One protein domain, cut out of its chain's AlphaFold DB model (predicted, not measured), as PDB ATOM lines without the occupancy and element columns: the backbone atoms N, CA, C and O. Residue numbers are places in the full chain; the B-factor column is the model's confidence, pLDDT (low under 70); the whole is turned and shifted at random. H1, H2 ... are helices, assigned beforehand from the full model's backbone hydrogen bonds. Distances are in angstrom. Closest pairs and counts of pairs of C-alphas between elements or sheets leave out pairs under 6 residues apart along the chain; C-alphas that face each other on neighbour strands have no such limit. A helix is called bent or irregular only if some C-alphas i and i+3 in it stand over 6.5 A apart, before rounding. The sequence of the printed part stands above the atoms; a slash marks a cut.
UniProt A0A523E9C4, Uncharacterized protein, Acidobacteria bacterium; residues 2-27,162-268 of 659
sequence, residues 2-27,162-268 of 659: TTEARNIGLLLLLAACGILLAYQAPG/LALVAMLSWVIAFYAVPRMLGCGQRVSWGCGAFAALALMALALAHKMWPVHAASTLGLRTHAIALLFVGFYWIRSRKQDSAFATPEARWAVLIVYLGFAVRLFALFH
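Overview. This is residues 2 to 27 and 162 to 268 of the 659 residues of an uncharacterized protein of Acidobacteria bacterium (UniProt A0A523E9C4). The bent helix H4 sends its longer arm, H4b, into an elongated up-and-down bundle with H1, H2, H3 and H5, each running against the one before it in the chain. H2 is in the middle, H1 and H3 on one side of it, the hairpin of H4b and H5 on the other, and the short arm H4a crosses near one end. The 133 printed residues include five named helices, H1 to H5 in order, and no named strand: all helix. The whole is compact, with a radius of gyration of the C-alphas of 15.5 A, and spans 56 by 35 by 21 A.

Along the chain. H4, residues 208 to 236, was assigned as one helix by its hydrogen bonds but is bent: C-alphas 216 and 219 are 9.2 A apart. Its arms are H4a, residues 208 to 216, and H4b, residues 219 to 236, 25.3 A long. H5 is residues 248 to 266, 27.0 A, ending at C-alpha (338.037, 343.791, 355.807). H3 is residues 185 to 205, 30.0 A. H2, residues 162 to 180, 25.6 A, has a kink of 28 degrees near residue 174. H1, residues 3 to 24, 31.7 A, begins at C-alpha (347.558, 366.615, 328.617).

Arrangement. H4b and H5 form a hairpin, touching at C-alphas of Ala 225 and Tyr 256, 6.4 A. H4a touches H2 at C-alphas of Met 167 and Ala 214, 5.4 A. H2 and H3, also a hairpin, touch at C-alphas of Tyr 175 and Ser 188, 4.4 A, at a shallow tilt of 29 degrees. H1 touches H3 at C-alphas of Ile 19 and Met 200, 5.1 A, the same way. H1 and H5 are apart. Every O i to N i+4 pair is within hydrogen-bond range in H1, H3, H4a, H4b and H5; in H2, 13 of 15.

Size, cuts and confidence. C-alphas of Pro 26 and Asp 240 are farthest apart, 56.2 A. Residues 28 to 161 are not printed; C-alphas 27 and 162 stand 21.6 A apart across the cut. The link from H4 to H5 is long, 11 residues. No printed residue has pLDDT under 70.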
ATOM      1  N   THR A   2     346.518 363.909 324.633       90.50
ATOM      2  CA  THR A   2     346.002 365.014 325.460       90.50
ATOM      3  C   THR A   2     346.836 365.159 326.740       90.50
ATOM      4  O   THR A   2     347.414 364.182 327.227       90.50
ATOM      5  N   THR A   3     346.892 366.362 327.320       89.94
ATOM      6  CA  THR A   3     347.558 366.615 328.617       89.94
ATOM      7  C   THR A   3     347.041 365.677 329.715       89.94
ATOM      8  O   THR A   3     347.803 365.245 330.576       89.94
ATOM      9  N   GLU A   4     345.758 365.314 329.656       87.69
ATOM     10  CA  GLU A   4     345.115 364.384 330.585       87.69
ATOM     11  C   GLU A   4     345.629 362.945 330.425       87.69
ATOM     12  O   GLU A   4     346.003 362.324 331.418       87.69
ATOM     13  N   ALA A   5     345.765 362.447 329.191       91.00
ATOM     14  CA  ALA A   5     346.345 361.126 328.937       91.00
ATOM     15  C   ALA A   5     347.805 361.039 329.408       91.00
ATOM     16  O   ALA A   5     348.203 360.049 330.019       91.00
ATOM     17  N   ARG A   6     348.596 362.100 329.185       93.69
ATOM     18  CA  ARG A   6     349.985 362.179 329.674       93.69
ATOM     19  C   ARG A   6     350.051 362.127 331.198       93.69
ATOM     20  O   ARG A   6     350.891 361.430 331.755       93.69
ATOM     21  N   ASN A   7     349.157 362.852 331.861       91.19
ATOM     22  CA  ASN A   7     349.089 362.897 333.313       91.19
ATOM     23  C   ASN A   7     348.748 361.526 333.911       91.19
ATOM     24  O   ASN A   7     349.455 361.044 334.789       91.19
ATOM     25  N   ILE A   8     347.703 360.870 333.407       94.44
ATOM     26  CA  ILE A   8     347.328 359.530 333.873       94.44
ATOM     27  C   ILE A   8     348.461 358.536 333.600       94.44
ATOM     28  O   ILE A   8     348.823 357.773 334.491       94.44
ATOM     29  N   GLY A   9     349.069 358.584 332.410       96.44
ATOM     30  CA  GLY A   9     350.209 357.734 332.063       96.44
ATOM     31  C   GLY A   9     351.383 357.894 333.032       96.44
ATOM     32  O   GLY A   9     351.910 356.897 333.516       96.44
ATOM     33  N   LEU A  10     351.740 359.134 333.386       96.88
ATOM     34  CA  LEU A  10     352.789 359.406 334.370       96.88
ATOM     35  C   LEU A  10     352.419 358.886 335.766       96.88
ATOM     36  O   LEU A  10     353.258 358.270 336.418       96.88
ATOM     37  N   LEU A  11     351.176 359.094 336.220       97.81
ATOM     38  CA  LEU A  11     350.707 358.584 337.513       97.81
ATOM     39  C   LEU A  11     350.836 357.061 337.584       97.81
ATOM     40  O   LEU A  11     351.344 356.536 338.570       97.81
ATOM     41  N   LEU A  12     350.383 356.358 336.545       98.06
ATOM     42  CA  LEU A  12     350.406 354.897 336.507       98.06
ATOM     43  C   LEU A  12     351.819 354.344 336.399       98.06
ATOM     44  O   LEU A  12     352.112 353.348 337.050       98.06
ATOM     45  N   LEU A  13     352.697 355.001 335.639       98.19
ATOM     46  CA  LEU A  13     354.107 354.633 335.579       98.19
ATOM     47  C   LEU A  13     354.760 354.757 336.961       98.19
ATOM     48  O   LEU A  13     355.349 353.797 337.447       98.19
ATOM     49  N   LEU A  14     354.596 355.908 337.625       98.25
ATOM     50  CA  LEU A  14     355.143 356.137 338.966       98.25
ATOM     51  C   LEU A  14     354.557 355.164 339.995       98.25
ATOM     52  O   LEU A  14     355.297 354.628 340.816       98.25
ATOM     53  N   ALA A  15     353.250 354.901 339.934       98.19
ATOM     54  CA  ALA A  15     352.588 353.946 340.814       98.19
ATOM     55  C   ALA A  15     353.087 352.514 340.583       98.19
ATOM     56  O   ALA A  15     353.401 351.823 341.546       98.19
ATOM     57  N   ALA A  16     353.209 352.075 339.327       98.31
ATOM     58  CA  ALA A  16     353.724 350.751 338.993       98.31
ATOM     59  C   ALA A  16     355.168 350.584 339.479       98.31
ATOM     60  O   ALA A  16     355.468 349.606 340.157       98.31
ATOM     61  N   CYS A  17     356.039 351.562 339.210       98.00
ATOM     62  CA  CYS A  17     357.411 351.561 339.712       98.00
ATOM     63  C   CYS A  17     357.450 351.527 341.246       98.00
ATOM     64  O   CYS A  17     358.140 350.688 341.814       98.00
ATOM     65  N   GLY A  18     356.684 352.389 341.919       97.88
ATOM     66  CA  GLY A  18     356.636 352.450 343.378       97.88
ATOM     67  C   GLY A  18     356.147 351.149 344.017       97.88
ATOM     68  O   GLY A  18     356.774 350.648 344.948       97.88
ATOM     69  N   ILE A  19     355.072 350.558 343.488       97.69
ATOM     70  CA  ILE A  19     354.536 349.274 343.962       97.69
ATOM     71  C   ILE A  19     355.557 348.155 343.739       97.69
ATOM     72  O   ILE A  19     355.837 347.394 344.661       97.69
ATOM     73  N   LEU A  20     356.158 348.060 342.549       97.38
ATOM     74  CA  LEU A  20     357.166 347.038 342.261       97.38
ATOM     75  C   LEU A  20     358.397 347.176 343.163       97.38
ATOM     76  O   LEU A  20     358.890 346.159 343.651       97.38
ATOM     77  N   LEU A  21     358.846 348.407 343.433       96.56
ATOM     78  CA  LEU A  21     359.925 348.699 344.381       96.56
ATOM     79  C   LEU A  21     359.558 348.294 345.812       96.56
ATOM     80  O   LEU A  21     360.393 347.715 346.501       96.56
ATOM     81  N   ALA A  22     358.316 348.524 346.248       96.50
ATOM     82  CA  ALA A  22     357.846 348.068 347.556       96.50
ATOM     83  C   ALA A  22     357.938 346.537 347.695       96.50
ATOM     84  O   ALA A  22     358.346 346.037 348.740       96.50
ATOM     85  N   TYR A  23     357.661 345.783 346.626       95.88
ATOM     86  CA  TYR A  23     357.843 344.325 346.616       95.88
ATOM     87  C   TYR A  23     359.307 343.869 346.640       95.88
ATOM     88  O   TYR A  23     359.571 342.743 347.069       95.88
ATOM     89  N   GLN A  24     360.244 344.741 346.249       94.31
ATOM     90  CA  GLN A  24     361.684 344.480 346.353       94.31
ATOM     91  C   GLN A  24     362.246 344.763 347.746       94.31
ATOM     92  O   GLN A  24     363.385 344.391 348.026       94.31
ATOM     93  N   ALA A  25     361.479 345.407 348.630       92.62
ATOM     94  CA  ALA A  25     361.918 345.615 349.998       92.62
ATOM     95  C   ALA A  25     362.120 344.258 350.711       92.62
ATOM     96  O   ALA A  25     361.329 343.322 350.495       92.62
ATOM     97  N   PRO A  26     363.157 344.134 351.565       88.06
ATOM     98  CA  PRO A  26     363.360 342.946 352.382       88.06
ATOM     99  C   PRO A  26     362.106 342.639 353.197       88.06
ATOM    100  O   PRO A  26     361.556 343.521 353.853       88.06
ATOM    101  N   GLY A  27     361.645 341.395 353.137       86.81
ATOM    102  CA  GLY A  27     360.459 340.963 353.860       86.81
ATOM    103  C   GLY A  27     359.915 339.655 353.315       86.81
ATOM    104  O   GLY A  27     360.016 339.381 352.111       86.81
ATOM    105  N   LEU A 162     348.378 340.092 336.600       95.12
ATOM    106  CA  LEU A 162     346.977 340.292 336.961       95.12
ATOM    107  C   LEU A 162     346.824 340.999 338.318       95.12
ATOM    108  O   LEU A 162     346.001 341.903 338.444       95.12
ATOM    109  N   ALA A 163     347.634 340.633 339.314       95.75
ATOM    110  CA  ALA A 163     347.631 341.294 340.616       95.75
ATOM    111  C   ALA A 163     348.099 342.755 340.522       95.75
ATOM    112  O   ALA A 163     347.483 343.640 341.119       95.75
ATOM    113  N   LEU A 164     349.140 343.032 339.728       96.94
ATOM    114  CA  LEU A 164     349.603 344.396 339.473       96.94
ATOM    115  C   LEU A 164     348.528 345.230 338.766       96.94
ATOM    116  O   LEU A 164     348.250 346.348 339.192       96.94
ATOM    117  N   VAL A 165     347.874 344.682 337.740       96.88
ATOM    118  CA  VAL A 165     346.756 345.345 337.049       96.88
ATOM    119  C   VAL A 165     345.603 345.618 338.016       96.88
ATOM    120  O   VAL A 165     345.049 346.717 338.001       96.88
ATOM    121  N   ALA A 166     345.268 344.671 338.896       96.00
ATOM    122  CA  ALA A 166     344.238 344.871 339.912       96.00
ATOM    123  C   ALA A 166     344.593 346.035 340.854       96.00
ATOM    124  O   ALA A 166     343.760 346.918 341.067       96.00
ATOM    125  N   MET A 167     345.833 346.103 341.351       97.62
ATOM    126  CA  MET A 167     346.315 347.221 342.176       97.62
ATOM    127  C   MET A 167     346.310 348.556 341.413       97.62
ATOM    128  O   MET A 167     345.825 349.564 341.924       97.62
ATOM    129  N   LEU A 168     346.768 348.578 340.159       97.62
ATOM    130  CA  LEU A 168     346.754 349.789 339.332       97.62
ATOM    131  C   LEU A 168     345.330 350.248 338.993       97.62
ATOM    132  O   LEU A 168     345.086 351.450 338.908       97.62
ATOM    133  N   SER A 169     344.365 349.332 338.876       97.06
ATOM    134  CA  SER A 169     342.957 349.693 338.671       97.06
ATOM    135  C   SER A 169     342.406 350.554 339.815       97.06
ATOM    136  O   SER A 169     341.592 351.444 339.579       97.06
ATOM    137  N   TRP A 170     342.899 350.357 341.042       97.12
ATOM    138  CA  TRP A 170     342.553 351.192 342.190       97.12
ATOM    139  C   TRP A 170     343.161 352.588 342.100       97.12
ATOM    140  O   TRP A 170     342.468 353.566 342.367       97.12
ATOM    141  N   VAL A 171     344.410 352.705 341.643       97.62
ATOM    142  CA  VAL A 171     345.039 354.008 341.362       97.62
ATOM    143  C   VAL A 171     344.241 354.770 340.299       97.62
ATOM    144  O   VAL A 171     343.951 355.955 340.472       97.62
ATOM    145  N   ILE A 172     343.816 354.077 339.236       96.81
ATOM    146  CA  ILE A 172     342.949 354.645 338.193       96.81
ATOM    147  C   ILE A 172     341.617 355.093 338.789       96.81
ATOM    148  O   ILE A 172     341.201 356.219 338.540       96.81
ATOM    149  N   ALA A 173     340.951 354.258 339.586       95.94
ATOM    150  CA  ALA A 173     339.655 354.591 340.170       95.94
ATOM    151  C   ALA A 173     339.740 355.804 341.111       95.94
ATOM    152  O   ALA A 173     338.921 356.718 341.013       95.94
ATOM    153  N   PHE A 174     340.785 355.882 341.940       96.56
ATOM    154  CA  PHE A 174     341.037 357.030 342.812       96.56
ATOM    155  C   PHE A 174     341.366 358.313 342.046       96.56
ATOM    156  O   PHE A 174     341.111 359.401 342.553       96.56
ATOM    157  N   TYR A 175     341.879 358.219 340.820       96.94
ATOM    158  CA  TYR A 175     342.023 359.370 339.932       96.94
ATOM    159  C   TYR A 175     340.701 359.728 339.223       96.94
ATOM    160  O   TYR A 175     340.285 360.895 339.189       96.94
ATOM    161  N   ALA A 176     340.029 358.722 338.657       96.25
ATOM    162  CA  ALA A 176     338.883 358.867 337.768       96.25
ATOM    163  C   ALA A 176     337.611 359.280 338.513       96.25
ATOM    164  O   ALA A 176     336.904 360.168 338.044       96.25
ATOM    165  N   VAL A 177     337.336 358.720 339.695       96.50
ATOM    166  CA  VAL A 177     336.131 359.046 340.476       96.50
ATOM    167  C   VAL A 177     336.066 360.539 340.828       96.50
ATOM    168  O   VAL A 177     335.078 361.173 340.451       96.50
ATOM    169  N   PRO A 178     337.090 361.177 341.441       97.06
ATOM    170  CA  PRO A 178     337.069 362.624 341.648       97.06
ATOM    171  C   PRO A 178     336.892 363.396 340.337       97.06
ATOM    172  O   PRO A 178     336.168 364.390 340.299       97.06
ATOM    173  N   ARG A 179     337.508 362.930 339.243       96.44
ATOM    174  CA  ARG A 179     337.402 363.591 337.937       96.44
ATOM    175  C   ARG A 179     335.962 363.573 337.415       96.44
ATOM    176  O   ARG A 179     335.461 364.615 336.997       96.44
ATOM    177  N   MET A 180     335.287 362.427 337.510       96.88
ATOM    178  CA  MET A 180     333.875 362.244 337.149       96.88
ATOM    179  C   MET A 180     332.941 363.059 338.051       96.88
ATOM    180  O   MET A 180     331.938 363.598 337.591       96.88
ATOM    181  N   LEU A 181     333.292 363.234 339.325       96.56
ATOM    182  CA  LEU A 181     332.577 364.115 340.255       96.56
ATOM    183  C   LEU A 181     332.814 365.616 339.980       96.56
ATOM    184  O   LEU A 181     332.265 366.471 340.676       96.56
ATOM    185  N   GLY A 182     333.628 365.960 338.976       95.94
ATOM    186  CA  GLY A 182     333.954 367.338 338.622       95.94
ATOM    187  C   GLY A 182     334.971 367.986 339.565       95.94
ATOM    188  O   GLY A 182     335.019 369.214 339.670       95.94
ATOM    189  N   CYS A 183     335.766 367.198 340.290       95.19
ATOM    190  CA  CYS A 183     336.935 367.704 341.003       95.19
ATOM    191  C   CYS A 183     338.028 368.101 339.995       95.19
ATOM    192  O   CYS A 183     338.161 367.522 338.915       95.19
ATOM    193  N   GLY A 184     338.809 369.127 340.339       95.00
ATOM    194  CA  GLY A 184     339.904 369.595 339.490       95.00
ATOM    195  C   GLY A 184     341.068 368.601 339.429       95.00
ATOM    196  O   GLY A 184     341.252 367.785 340.331       95.00
ATOM    197  N   GLN A 185     341.912 368.747 338.406       95.44
ATOM    198  CA  GLN A 185     343.049 367.862 338.114       95.44
ATOM    199  C   GLN A 185     343.952 367.575 339.325       95.44
ATOM    200  O   GLN A 185     344.396 366.446 339.509       95.44
ATOM    201  N   ARG A 186     344.221 368.589 340.161       96.31
ATOM    202  CA  ARG A 186     345.081 368.458 341.352       96.31
ATOM    203  C   ARG A 186     344.507 367.488 342.385       96.31
ATOM    204  O   ARG A 186     345.257 366.740 342.994       96.31
ATOM    205  N   VAL A 187     343.187 367.497 342.563       96.31
ATOM    206  CA  VAL A 187     342.494 366.623 343.520       96.31
ATOM    207  C   VAL A 187     342.517 365.187 343.009       96.31
ATOM    208  O   VAL A 187     342.906 364.297 343.752       96.31
ATOM    209  N   SER A 188     342.186 364.974 341.732       97.06
ATOM    210  CA  SER A 188     342.268 363.655 341.089       97.06
ATOM    211  C   SER A 188     343.672 363.059 341.177       97.06
ATOM    212  O   SER A 188     343.830 361.909 341.578       97.06
ATOM    213  N   TRP A 189     344.704 363.852 340.872       97.44
ATOM    214  CA  TRP A 189     346.094 363.431 341.047       97.44
ATOM    215  C   TRP A 189     346.439 363.117 342.494       97.44
ATOM    216  O   TRP A 189     347.055 362.089 342.745       97.44
ATOM    217  N   GLY A 190     346.042 363.975 343.437       97.69
ATOM    218  CA  GLY A 190     346.287 363.757 344.859       97.69
ATOM    219  C   GLY A 190     345.658 362.458 345.361       97.69
ATOM    220  O   GLY A 190     346.321 361.693 346.052       97.69
ATOM    221  N   CYS A 191     344.419 362.162 344.959       97.44
ATOM    222  CA  CYS A 191     343.745 360.909 345.300       97.44
ATOM    223  C   CYS A 191     344.431 359.691 344.661       97.44
ATOM    224  O   CYS A 191     344.661 358.700 345.349       97.44
ATOM    225  N   GLY A 192     344.797 359.764 343.377       97.88
ATOM    226  CA  GLY A 192     345.523 358.688 342.700       97.88
ATOM    227  C   GLY A 192     346.912 358.430 343.302       97.88
ATOM    228  O   GLY A 192     347.270 357.285 343.567       97.88
ATOM    229  N   ALA A 193     347.667 359.490 343.597       98.00
ATOM    230  CA  ALA A 193     348.964 359.400 344.264       98.00
ATOM    231  C   ALA A 193     348.831 358.843 345.688       98.00
ATOM    232  O   ALA A 193     349.617 357.989 346.085       98.00
ATOM    233  N   PHE A 194     347.808 359.264 346.437       97.69
ATOM    234  CA  PHE A 194     347.504 358.703 347.752       97.69
ATOM    235  C   PHE A 194     347.221 357.198 347.677       97.69
ATOM    236  O   PHE A 194     347.769 356.447 348.477       97.69
ATOM    237  N   ALA A 195     346.431 356.738 346.702       97.38
ATOM    238  CA  ALA A 195     346.177 355.311 346.506       97.38
ATOM    239  C   ALA A 195     347.459 354.530 346.187       97.38
ATOM    240  O   ALA A 195     347.675 353.462 346.753       97.38
ATOM    241  N   ALA A 196     348.332 355.071 345.331       98.19
ATOM    242  CA  ALA A 196     349.620 354.453 345.027       98.19
ATOM    243  C   ALA A 196     350.502 354.335 346.283       98.19
ATOM    244  O   ALA A 196     350.995 353.251 346.582       98.19
ATOM    245  N   LEU A 197     350.633 355.417 347.060       98.25
ATOM    246  CA  LEU A 197     351.394 355.421 348.313       98.25
ATOM    247  C   LEU A 197     350.798 354.475 349.360       98.25
ATOM    248  O   LEU A 197     351.544 353.786 350.049       98.25
ATOM    249  N   ALA A 198     349.469 354.403 349.460       97.00
ATOM    250  CA  ALA A 198     348.792 353.473 350.353       97.00
ATOM    251  C   ALA A 198     349.081 352.020 349.953       97.00
ATOM    252  O   ALA A 198     349.484 351.235 350.801       97.00
ATOM    253  N   LEU A 199     348.962 351.665 348.669       97.88
ATOM    254  CA  LEU A 199     349.289 350.320 348.178       97.88
ATOM    255  C   LEU A 199     350.761 349.958 348.421       97.88
ATOM    256  O   LEU A 199     351.046 348.829 348.810       97.88
ATOM    257  N   MET A 200     351.681 350.912 348.249       97.88
ATOM    258  CA  MET A 200     353.095 350.729 348.593       97.88
ATOM    259  C   MET A 200     353.281 350.473 350.090       97.88
ATOM    260  O   MET A 200     353.933 349.502 350.462       97.88
ATOM    261  N   ALA A 201     352.688 351.301 350.951       96.56
ATOM    262  CA  ALA A 201     352.777 351.140 352.401       96.56
ATOM    263  C   ALA A 201     352.182 349.800 352.865       96.56
ATOM    264  O   ALA A 201     352.779 349.119 353.693       96.56
ATOM    265  N   LEU A 202     351.050 349.387 352.285       95.69
ATOM    266  CA  LEU A 202     350.441 348.085 352.549       95.69
ATOM    267  C   LEU A 202     351.337 346.935 352.077       95.69
ATOM    268  O   LEU A 202     351.473 345.956 352.800       95.69
ATOM    269  N   ALA A 203     351.980 347.044 350.909       95.88
ATOM    270  CA  ALA A 203     352.900 346.020 350.408       95.88
ATOM    271  C   ALA A 203     354.153 345.886 351.289       95.88
ATOM    272  O   ALA A 203     354.625 344.772 351.503       95.88
ATOM    273  N   LEU A 204     354.660 347.006 351.818       94.62
ATOM    274  CA  LEU A 204     355.772 347.029 352.772       94.62
ATOM    275  C   LEU A 204     355.385 346.430 354.130       94.62
ATOM    276  O   LEU A 204     356.199 345.749 354.742       94.62
ATOM    277  N   ALA A 205     354.158 346.680 354.597       92.12
ATOM    278  CA  ALA A 205     353.664 346.146 355.864       92.12
ATOM    279  C   ALA A 205     353.321 344.650 355.774       92.12
ATOM    280  O   ALA A 205     353.652 343.881 356.671       92.12
ATOM    281  N   HIS A 206     352.650 344.240 354.695       92.56
ATOM    282  CA  HIS A 206     352.219 342.866 354.464       92.56
ATOM    283  C   HIS A 206     352.075 342.593 352.959       92.56
ATOM    284  O   HIS A 206     351.058 342.916 352.342       92.56
ATOM    285  N   LYS A 207     353.069 341.939 352.347       94.44
ATOM    286  CA  LYS A 207     353.156 341.740 350.884       94.44
ATOM    287  C   LYS A 207     351.898 341.121 350.248       94.44
ATOM    288  O   LYS A 207     351.523 341.523 349.144       94.44
ATOM    289  N   MET A 208     351.209 340.197 350.928       94.38
ATOM    290  CA  MET A 208     349.947 339.614 350.431       94.38
ATOM    291  C   MET A 208     348.765 340.588 350.461       94.38
ATOM    292  O   MET A 208     347.835 340.420 349.679       94.38
ATOM    293  N   TRP A 209     348.758 341.582 351.351       94.81
ATOM    294  CA  TRP A 209     347.555 342.349 351.671       94.81
ATOM    295  C   TRP A 209     347.013 343.152 350.482       94.81
ATOM    296  O   TRP A 209     345.876 342.891 350.076       94.81
ATOM    297  N   PRO A 210     347.769 344.070 349.849       96.62
ATOM    298  CA  PRO A 210     347.214 344.851 348.748       96.62
ATOM    299  C   PRO A 210     346.890 343.978 347.530       96.62
ATOM    300  O   PRO A 210     345.952 344.287 346.799       96.62
ATOM    301  N   VAL A 211     347.600 342.861 347.335       95.56
ATOM    302  CA  VAL A 211     347.317 341.907 346.257       95.56
ATOM    303  C   VAL A 211     346.020 341.145 346.513       95.56
ATOM    304  O   VAL A 211     345.174 341.086 345.620       95.56
ATOM    305  N   HIS A 212     345.830 340.602 347.717       94.88
ATOM    306  CA  HIS A 212     344.603 339.911 348.106       94.88
ATOM    307  C   HIS A 212     343.401 340.855 348.026       94.88
ATOM    308  O   HIS A 212     342.459 340.583 347.285       94.88
ATOM    309  N   ALA A 213     343.472 342.019 348.679       95.31
ATOM    310  CA  ALA A 213     342.390 342.995 348.666       95.31
ATOM    311  C   ALA A 213     342.052 343.463 347.239       95.31
ATOM    312  O   ALA A 213     340.893 343.403 346.825       95.31
ATOM    313  N   ALA A 214     343.045 343.885 346.447       95.44
ATOM    314  CA  ALA A 214     342.787 344.421 345.112       95.44
ATOM    315  C   ALA A 214     342.231 343.369 344.141       95.44
ATOM    316  O   ALA A 214     341.303 343.673 343.388       95.44
ATOM    317  N   SER A 215     342.775 342.147 344.157       91.88
ATOM    318  CA  SER A 215     342.334 341.062 343.267       91.88
ATOM    319  C   SER A 215     340.956 340.513 343.637       91.88
ATOM    320  O   SER A 215     340.156 340.212 342.749       91.88
ATOM    321  N   THR A 216     340.639 340.445 344.933       91.00
ATOM    322  CA  THR A 216     339.333 339.994 345.421       91.00
ATOM    323  C   THR A 216     338.231 341.001 345.100       91.00
ATOM    324  O   THR A 216     337.198 340.633 344.529       91.00
ATOM    325  N   LEU A 217     338.473 342.282 345.392       90.31
ATOM    326  CA  LEU A 217     337.520 343.368 345.158       90.31
ATOM    327  C   LEU A 217     337.292 343.619 343.652       90.31
ATOM    328  O   LEU A 217     336.147 343.689 343.188       90.31
ATOM    329  N   GLY A 218     338.375 343.675 342.868       84.75
ATOM    330  CA  GLY A 218     338.352 343.753 341.405       84.75
ATOM    331  C   GLY A 218     337.442 344.853 340.827       84.75
ATOM    332  O   GLY A 218     337.229 345.908 341.421       84.75
ATOM    333  N   LEU A 219     336.865 344.594 339.645       83.81
ATOM    334  CA  LEU A 219     335.978 345.535 338.936       83.81
ATOM    335  C   LEU A 219     334.649 345.813 339.661       83.81
ATOM    336  O   LEU A 219     333.979 346.805 339.378       83.81
ATOM    337  N   ARG A 220     334.244 344.948 340.594       84.56
ATOM    338  CA  ARG A 220     332.925 345.006 341.245       84.56
ATOM    339  C   ARG A 220     332.825 346.199 342.184       84.56
ATOM    340  O   ARG A 220     331.819 346.904 342.202       84.56
ATOM    341  N   THR A 221     333.898 346.483 342.910       85.69
ATOM    342  CA  THR A 221     333.972 347.669 343.763       85.69
ATOM    343  C   THR A 221     333.985 348.955 342.940       85.69
ATOM    344  O   THR A 221     333.366 349.942 343.342       85.69
ATOM    345  N   HIS A 222     334.583 348.927 341.745       88.12
ATOM    346  CA  HIS A 222     334.494 350.037 340.793       88.12
ATOM    347  C   HIS A 222     333.065 350.229 340.285       88.12
ATOM    348  O   HIS A 222     332.613 351.366 340.195       88.12
ATOM    349  N   ALA A 223     332.309 349.154 340.041       90.12
ATOM    350  CA  ALA A 223     330.891 349.255 339.691       90.12
ATOM    351  C   ALA A 223     330.073 349.934 340.805       90.12
ATOM    352  O   ALA A 223     329.297 350.843 340.520       90.12
ATOM    353  N   ILE A 224     330.301 349.587 342.079       89.56
ATOM    354  CA  ILE A 224     329.659 350.276 343.217       89.56
ATOM    355  C   ILE A 224     330.067 351.753 343.277       89.56
ATOM    356  O   ILE A 224     329.221 352.625 343.477       89.56
ATOM    357  N   ALA A 225     331.344 352.068 343.053       89.56
ATOM    358  CA  ALA A 225     331.800 353.453 342.982       89.56
ATOM    359  C   ALA A 225     331.084 354.231 341.863       89.56
ATOM    360  O   ALA A 225     330.631 355.358 342.078       89.56
ATOM    361  N   LEU A 226     330.910 353.612 340.693       93.94
ATOM    362  CA  LEU A 226     330.152 354.181 339.580       93.94
ATOM    363  C   LEU A 226     328.669 354.359 339.916       93.94
ATOM    364  O   LEU A 226     328.083 355.341 339.466       93.94
ATOM    365  N   LEU A 227     328.065 353.500 340.747       95.31
ATOM    366  CA  LEU A 227     326.704 353.718 341.249       95.31
ATOM    367  C   LEU A 227     326.617 354.987 342.109       95.31
ATOM    368  O   LEU A 227     325.689 355.772 341.921       95.31
ATOM    369  N   PHE A 228     327.588 355.249 342.992       93.69
ATOM    370  CA  PHE A 228     327.618 356.498 343.765       93.69
ATOM    371  C   PHE A 228     327.804 357.734 342.874       93.69
ATOM    372  O   PHE A 228     327.120 358.744 343.066       93.69
ATOM    373  N   VAL A 229     328.682 357.654 341.870       95.31
ATOM    374  CA  VAL A 229     328.893 358.738 340.895       95.31
ATOM    375  C   VAL A 229     327.645 358.966 340.035       95.31
ATOM    376  O   VAL A 229     327.206 360.104 339.872       95.31
ATOM    377  N   GLY A 230     327.031 357.897 339.526       95.69
ATOM    378  CA  GLY A 230     325.808 357.952 338.731       95.69
ATOM    379  C   GLY A 230     324.636 358.517 339.529       95.69
ATOM    380  O   GLY A 230     323.945 359.422 339.058       95.69
ATOM    381  N   PHE A 231     324.461 358.069 340.777       94.94
ATOM    382  CA  PHE A 231     323.489 358.644 341.706       94.94
ATOM    383  C   PHE A 231     323.716 360.147 341.886       94.94
ATOM    384  O   PHE A 231     322.772 360.932 341.759       94.94
ATOM    385  N   TYR A 232     324.963 360.567 342.121       95.88
ATOM    386  CA  TYR A 232     325.312 361.980 342.227       95.88
ATOM    387  C   TYR A 232     324.937 362.761 340.966       95.88
ATOM    388  O   TYR A 232     324.262 363.779 341.082       95.88
ATOM    389  N   TRP A 233     325.303 362.290 339.774       95.81
ATOM    390  CA  TRP A 233     324.976 362.958 338.509       95.81
ATOM    391  C   TRP A 233     323.472 363.087 338.268       95.81
ATOM    392  O   TRP A 233     322.996 364.149 337.869       95.81
ATOM    393  N   ILE A 234     322.703 362.030 338.537       96.19
ATOM    394  CA  ILE A 234     321.244 362.056 338.387       96.19
ATOM    395  C   ILE A 234     320.630 363.053 339.375       96.19
ATOM    396  O   ILE A 234     319.703 363.795 339.038       96.19
ATOM    397  N   ARG A 235     321.125 363.078 340.617       95.50
ATOM    398  CA  ARG A 235     320.551 363.909 341.677       95.50
ATOM    399  C   ARG A 235     321.027 365.352 341.634       95.50
ATOM    400  O   ARG A 235     320.239 366.201 342.035       95.50
ATOM    401  N   SER A 236     322.232 365.647 341.161       93.88
ATOM    402  CA  SER A 236     322.763 367.013 341.075       93.88
ATOM    403  C   SER A 236     322.093 367.843 339.980       93.88
ATOM    404  O   SER A 236     322.011 369.059 340.107       93.88
ATOM    405  N   ARG A 237     321.528 367.195 338.953       93.88
ATOM    406  CA  ARG A 237     320.763 367.858 337.882       93.88
ATOM    407  C   ARG A 237     319.365 368.327 338.298       93.88
ATOM    408  O   ARG A 237     318.763 369.129 337.594       93.88
ATOM    409  N   LYS A 238     318.818 367.828 339.411       94.12
ATOM    410  CA  LYS A 238     317.485 368.228 339.895       94.12
ATOM    411  C   LYS A 238     317.623 369.431 340.832       94.12
ATOM    412  O   LYS A 238     318.234 369.281 341.884       94.12
ATOM    413  N   GLN A 239     317.028 370.576 340.485       89.12
ATOM    414  CA  GLN A 239     317.176 371.836 341.237       89.12
ATOM    415  C   GLN A 239     316.779 371.708 342.720       89.12
ATOM    416  O   GLN A 239     317.522 372.157 343.587       89.12
ATOM    417  N   ASP A 240     315.701 370.981 343.027       89.81
ATOM    418  CA  ASP A 240     315.222 370.773 344.408       89.81
ATOM    419  C   ASP A 240     316.010 369.709 345.200       89.81
ATOM    420  O   ASP A 240     315.614 369.267 346.281       89.81
ATOM    421  N   SER A 241     317.114 369.205 344.651       93.56
ATOM    422  CA  SER A 241     317.906 368.152 345.276       93.56
ATOM    423  C   SER A 241     318.905 368.703 346.284       93.56
ATOM    424  O   SER A 241     319.655 369.633 345.997       93.56
ATOM    425  N   ALA A 242     319.055 368.010 347.417       93.12
ATOM    426  CA  ALA A 242     320.159 368.244 348.349       93.12
ATOM    427  C   ALA A 242     321.543 368.176 347.661       93.12
ATOM    428  O   ALA A 242     322.476 368.873 348.066       93.12
ATOM    429  N   PHE A 243     321.655 367.373 346.595       95.94
ATOM    430  CA  PHE A 243     322.890 367.112 345.852       95.94
ATOM    431  C   PHE A 243     323.174 368.110 344.719       95.94
ATOM    432  O   PHE A 243     324.196 367.976 344.052       95.94
ATOM    433  N   ALA A 244     322.312 369.108 344.496       93.81
ATOM    434  CA  ALA A 244     322.558 370.170 343.513       93.81
ATOM    435  C   ALA A 244     323.654 371.162 343.960       93.81
ATOM    436  O   ALA A 244     324.097 372.006 343.188       93.81
ATOM    437  N   THR A 245     324.109 371.065 345.213       92.81
ATOM    438  CA  THR A 245     325.152 371.937 345.766       92.81
ATOM    439  C   THR A 245     326.558 371.523 345.306       92.81
ATOM    440  O   THR A 245     326.843 370.323 345.214       92.81
ATOM    441  N   PRO A 246     327.485 372.475 345.079       92.75
ATOM    442  CA  PRO A 246     328.875 372.163 344.737       92.75
ATOM    443  C   PRO A 246     329.595 371.313 345.790       92.75
ATOM    444  O   PRO A 246     330.550 370.609 345.466       92.75
ATOM    445  N   GLU A 247     329.169 371.370 347.053       95.50
ATOM    446  CA  GLU A 247     329.750 370.608 348.158       95.50
ATOM    447  C   GLU A 247     329.385 369.116 348.128       95.50
ATOM    448  O   GLU A 247     330.119 368.291 348.678       95.50
ATOM    449  N   ALA A 248     328.302 368.741 347.442       96.31
ATOM    450  CA  ALA A 248     327.846 367.355 347.359       96.31
ATOM    451  C   ALA A 248     328.866 366.429 346.673       96.31
ATOM    452  O   ALA A 248     328.984 365.265 347.053       96.31
ATOM    453  N   ARG A 249     329.674 366.942 345.733       96.44
ATOM    454  CA  ARG A 249     330.759 366.156 345.114       96.44
ATOM    455  C   ARG A 249     331.801 365.703 346.138       96.44
ATOM    456  O   ARG A 249     332.311 364.592 346.050       96.44
ATOM    457  N   TRP A 250     332.077 366.538 347.144       97.31
ATOM    458  CA  TRP A 250     333.003 366.200 348.222       97.31
ATOM    459  C   TRP A 250     332.413 365.149 349.153       97.31
ATOM    460  O   TRP A 250     333.133 364.251 349.565       97.31
ATOM    461  N   ALA A 251     331.110 365.219 349.436       97.56
ATOM    462  CA  ALA A 251     330.426 364.185 350.207       97.56
ATOM    463  C   ALA A 251     330.544 362.812 349.524       97.56
ATOM    464  O   ALA A 251     330.946 361.843 350.159       97.56
ATOM    465  N   VAL A 252     330.282 362.740 348.217       97.25
ATOM    466  CA  VAL A 252     330.383 361.487 347.448       97.25
ATOM    467  C   VAL A 252     331.826 360.986 347.384       97.25
ATOM    468  O   VAL A 252     332.066 359.792 347.558       97.25
ATOM    469  N   LEU A 253     332.797 361.889 347.213       97.38
ATOM    470  CA  LEU A 253     334.212 361.527 347.248       97.38
ATOM    471  C   LEU A 253     334.624 360.959 348.614       97.38
ATOM    472  O   LEU A 253     335.266 359.918 348.669       97.38
ATOM    473  N   ILE A 254     334.230 361.597 349.718       97.12
ATOM    474  CA  ILE A 254     334.514 361.116 351.078       97.12
ATOM    475  C   ILE A 254     333.900 359.731 351.308       97.12
ATOM    476  O   ILE A 254     334.557 358.862 351.877       97.12
ATOM    477  N   VAL A 255     332.668 359.511 350.839       96.62
ATOM    478  CA  VAL A 255     332.001 358.203 350.905       96.62
ATOM    479  C   VAL A 255     332.791 357.143 350.151       96.62
ATOM    480  O   VAL A 255     333.048 356.080 350.707       96.62
ATOM    481  N   TYR A 256     333.234 357.446 348.931       95.81
ATOM    482  CA  TYR A 256     334.068 356.541 348.144       95.81
ATOM    483  C   TYR A 256     335.396 356.209 348.846       95.81
ATOM    484  O   TYR A 256     335.758 355.040 348.953       95.81
ATOM    485  N   LEU A 257     336.096 357.218 349.379       95.12
ATOM    486  CA  LEU A 257     337.367 357.022 350.082       95.12
ATOM    487  C   LEU A 257     337.189 356.187 351.359       95.12
ATOM    488  O   LEU A 257     337.930 355.231 351.578       95.12
ATOM    489  N   GLY A 258     336.185 356.506 352.182       94.81
ATOM    490  CA  GLY A 258     335.884 355.754 353.402       94.81
ATOM    491  C   GLY A 258     335.454 354.314 353.113       94.81
ATOM    492  O   GLY A 258     335.877 353.393 353.807       94.81
ATOM    493  N   PHE A 259     334.664 354.107 352.055       95.94
ATOM    494  CA  PHE A 259     334.288 352.783 351.559       95.94
ATOM    495  C   PHE A 259     335.517 351.959 351.156       95.94
ATOM    496  O   PHE A 259     335.664 350.828 351.611       95.94
ATOM    497  N   ALA A 260     336.434 352.542 350.378       95.62
ATOM    498  CA  ALA A 260     337.656 351.868 349.950       95.62
ATOM    499  C   ALA A 260     338.556 351.480 351.136       95.62
ATOM    500  O   ALA A 260     338.968 350.328 351.227       95.62
ATOM    501  N   VAL A 261     338.807 352.397 352.078       94.38
ATOM    502  CA  VAL A 261     339.637 352.114 353.267       94.38
ATOM    503  C   VAL A 261     339.059 350.962 354.092       94.38
ATOM    504  O   VAL A 261     339.791 350.052 354.478       94.38
ATOM    505  N   ARG A 262     337.740 350.963 354.329       95.44
ATOM    506  CA  ARG A 262     337.063 349.890 355.073       95.44
ATOM    507  C   ARG A 262     337.175 348.548 354.360       95.44
ATOM    508  O   ARG A 262     337.467 347.551 355.009       95.44
ATOM    509  N   LEU A 263     336.986 348.523 353.041       95.44
ATOM    510  CA  LEU A 263     337.125 347.292 352.268       95.44
ATOM    511  C   LEU A 263     338.555 346.758 352.299       95.44
ATOM    512  O   LEU A 263     338.736 345.581 352.574       95.44
ATOM    513  N   PHE A 264     339.576 347.593 352.098       95.31
ATOM    514  CA  PHE A 264     340.959 347.114 352.200       95.31
ATOM    515  C   PHE A 264     341.251 346.504 353.576       95.31
ATOM    516  O   PHE A 264     341.921 345.482 353.640       95.31
ATOM    517  N   ALA A 265     340.698 347.053 354.659       94.50
ATOM    518  CA  ALA A 265     340.846 346.473 355.994       94.50
ATOM    519  C   ALA A 265     340.094 345.137 356.179       94.50
ATOM    520  O   ALA A 265     340.658 344.193 356.722       94.50
ATOM    521  N   LEU A 266     338.847 345.024 355.704       94.50
ATOM    522  CA  LEU A 266     338.037 343.791 355.807       94.50
ATOM    523  C   LEU A 266     338.511 342.659 354.880       94.50
ATOM    524  O   LEU A 266     338.184 341.488 355.085       94.50
ATOM    525  N   PHE A 267     339.263 343.021 353.844       94.25
ATOM    526  CA  PHE A 267     339.957 342.112 352.938       94.25
ATOM    527  C   PHE A 267     341.462 342.084 353.241       94.25
ATOM    528  O   PHE A 267     342.288 341.958 352.339       94.25
ATOM    529  N   HIS A 268     341.833 342.217 354.516       93.88
ATOM    530  CA  HIS A 268     343.130 341.744 354.985       93.88
ATOM    531  C   HIS A 268     343.147 340.205 354.913       93.88
ATOM    532  O   HIS A 268     342.148 339.598 355.304       93.88
TER     533      HIS A 268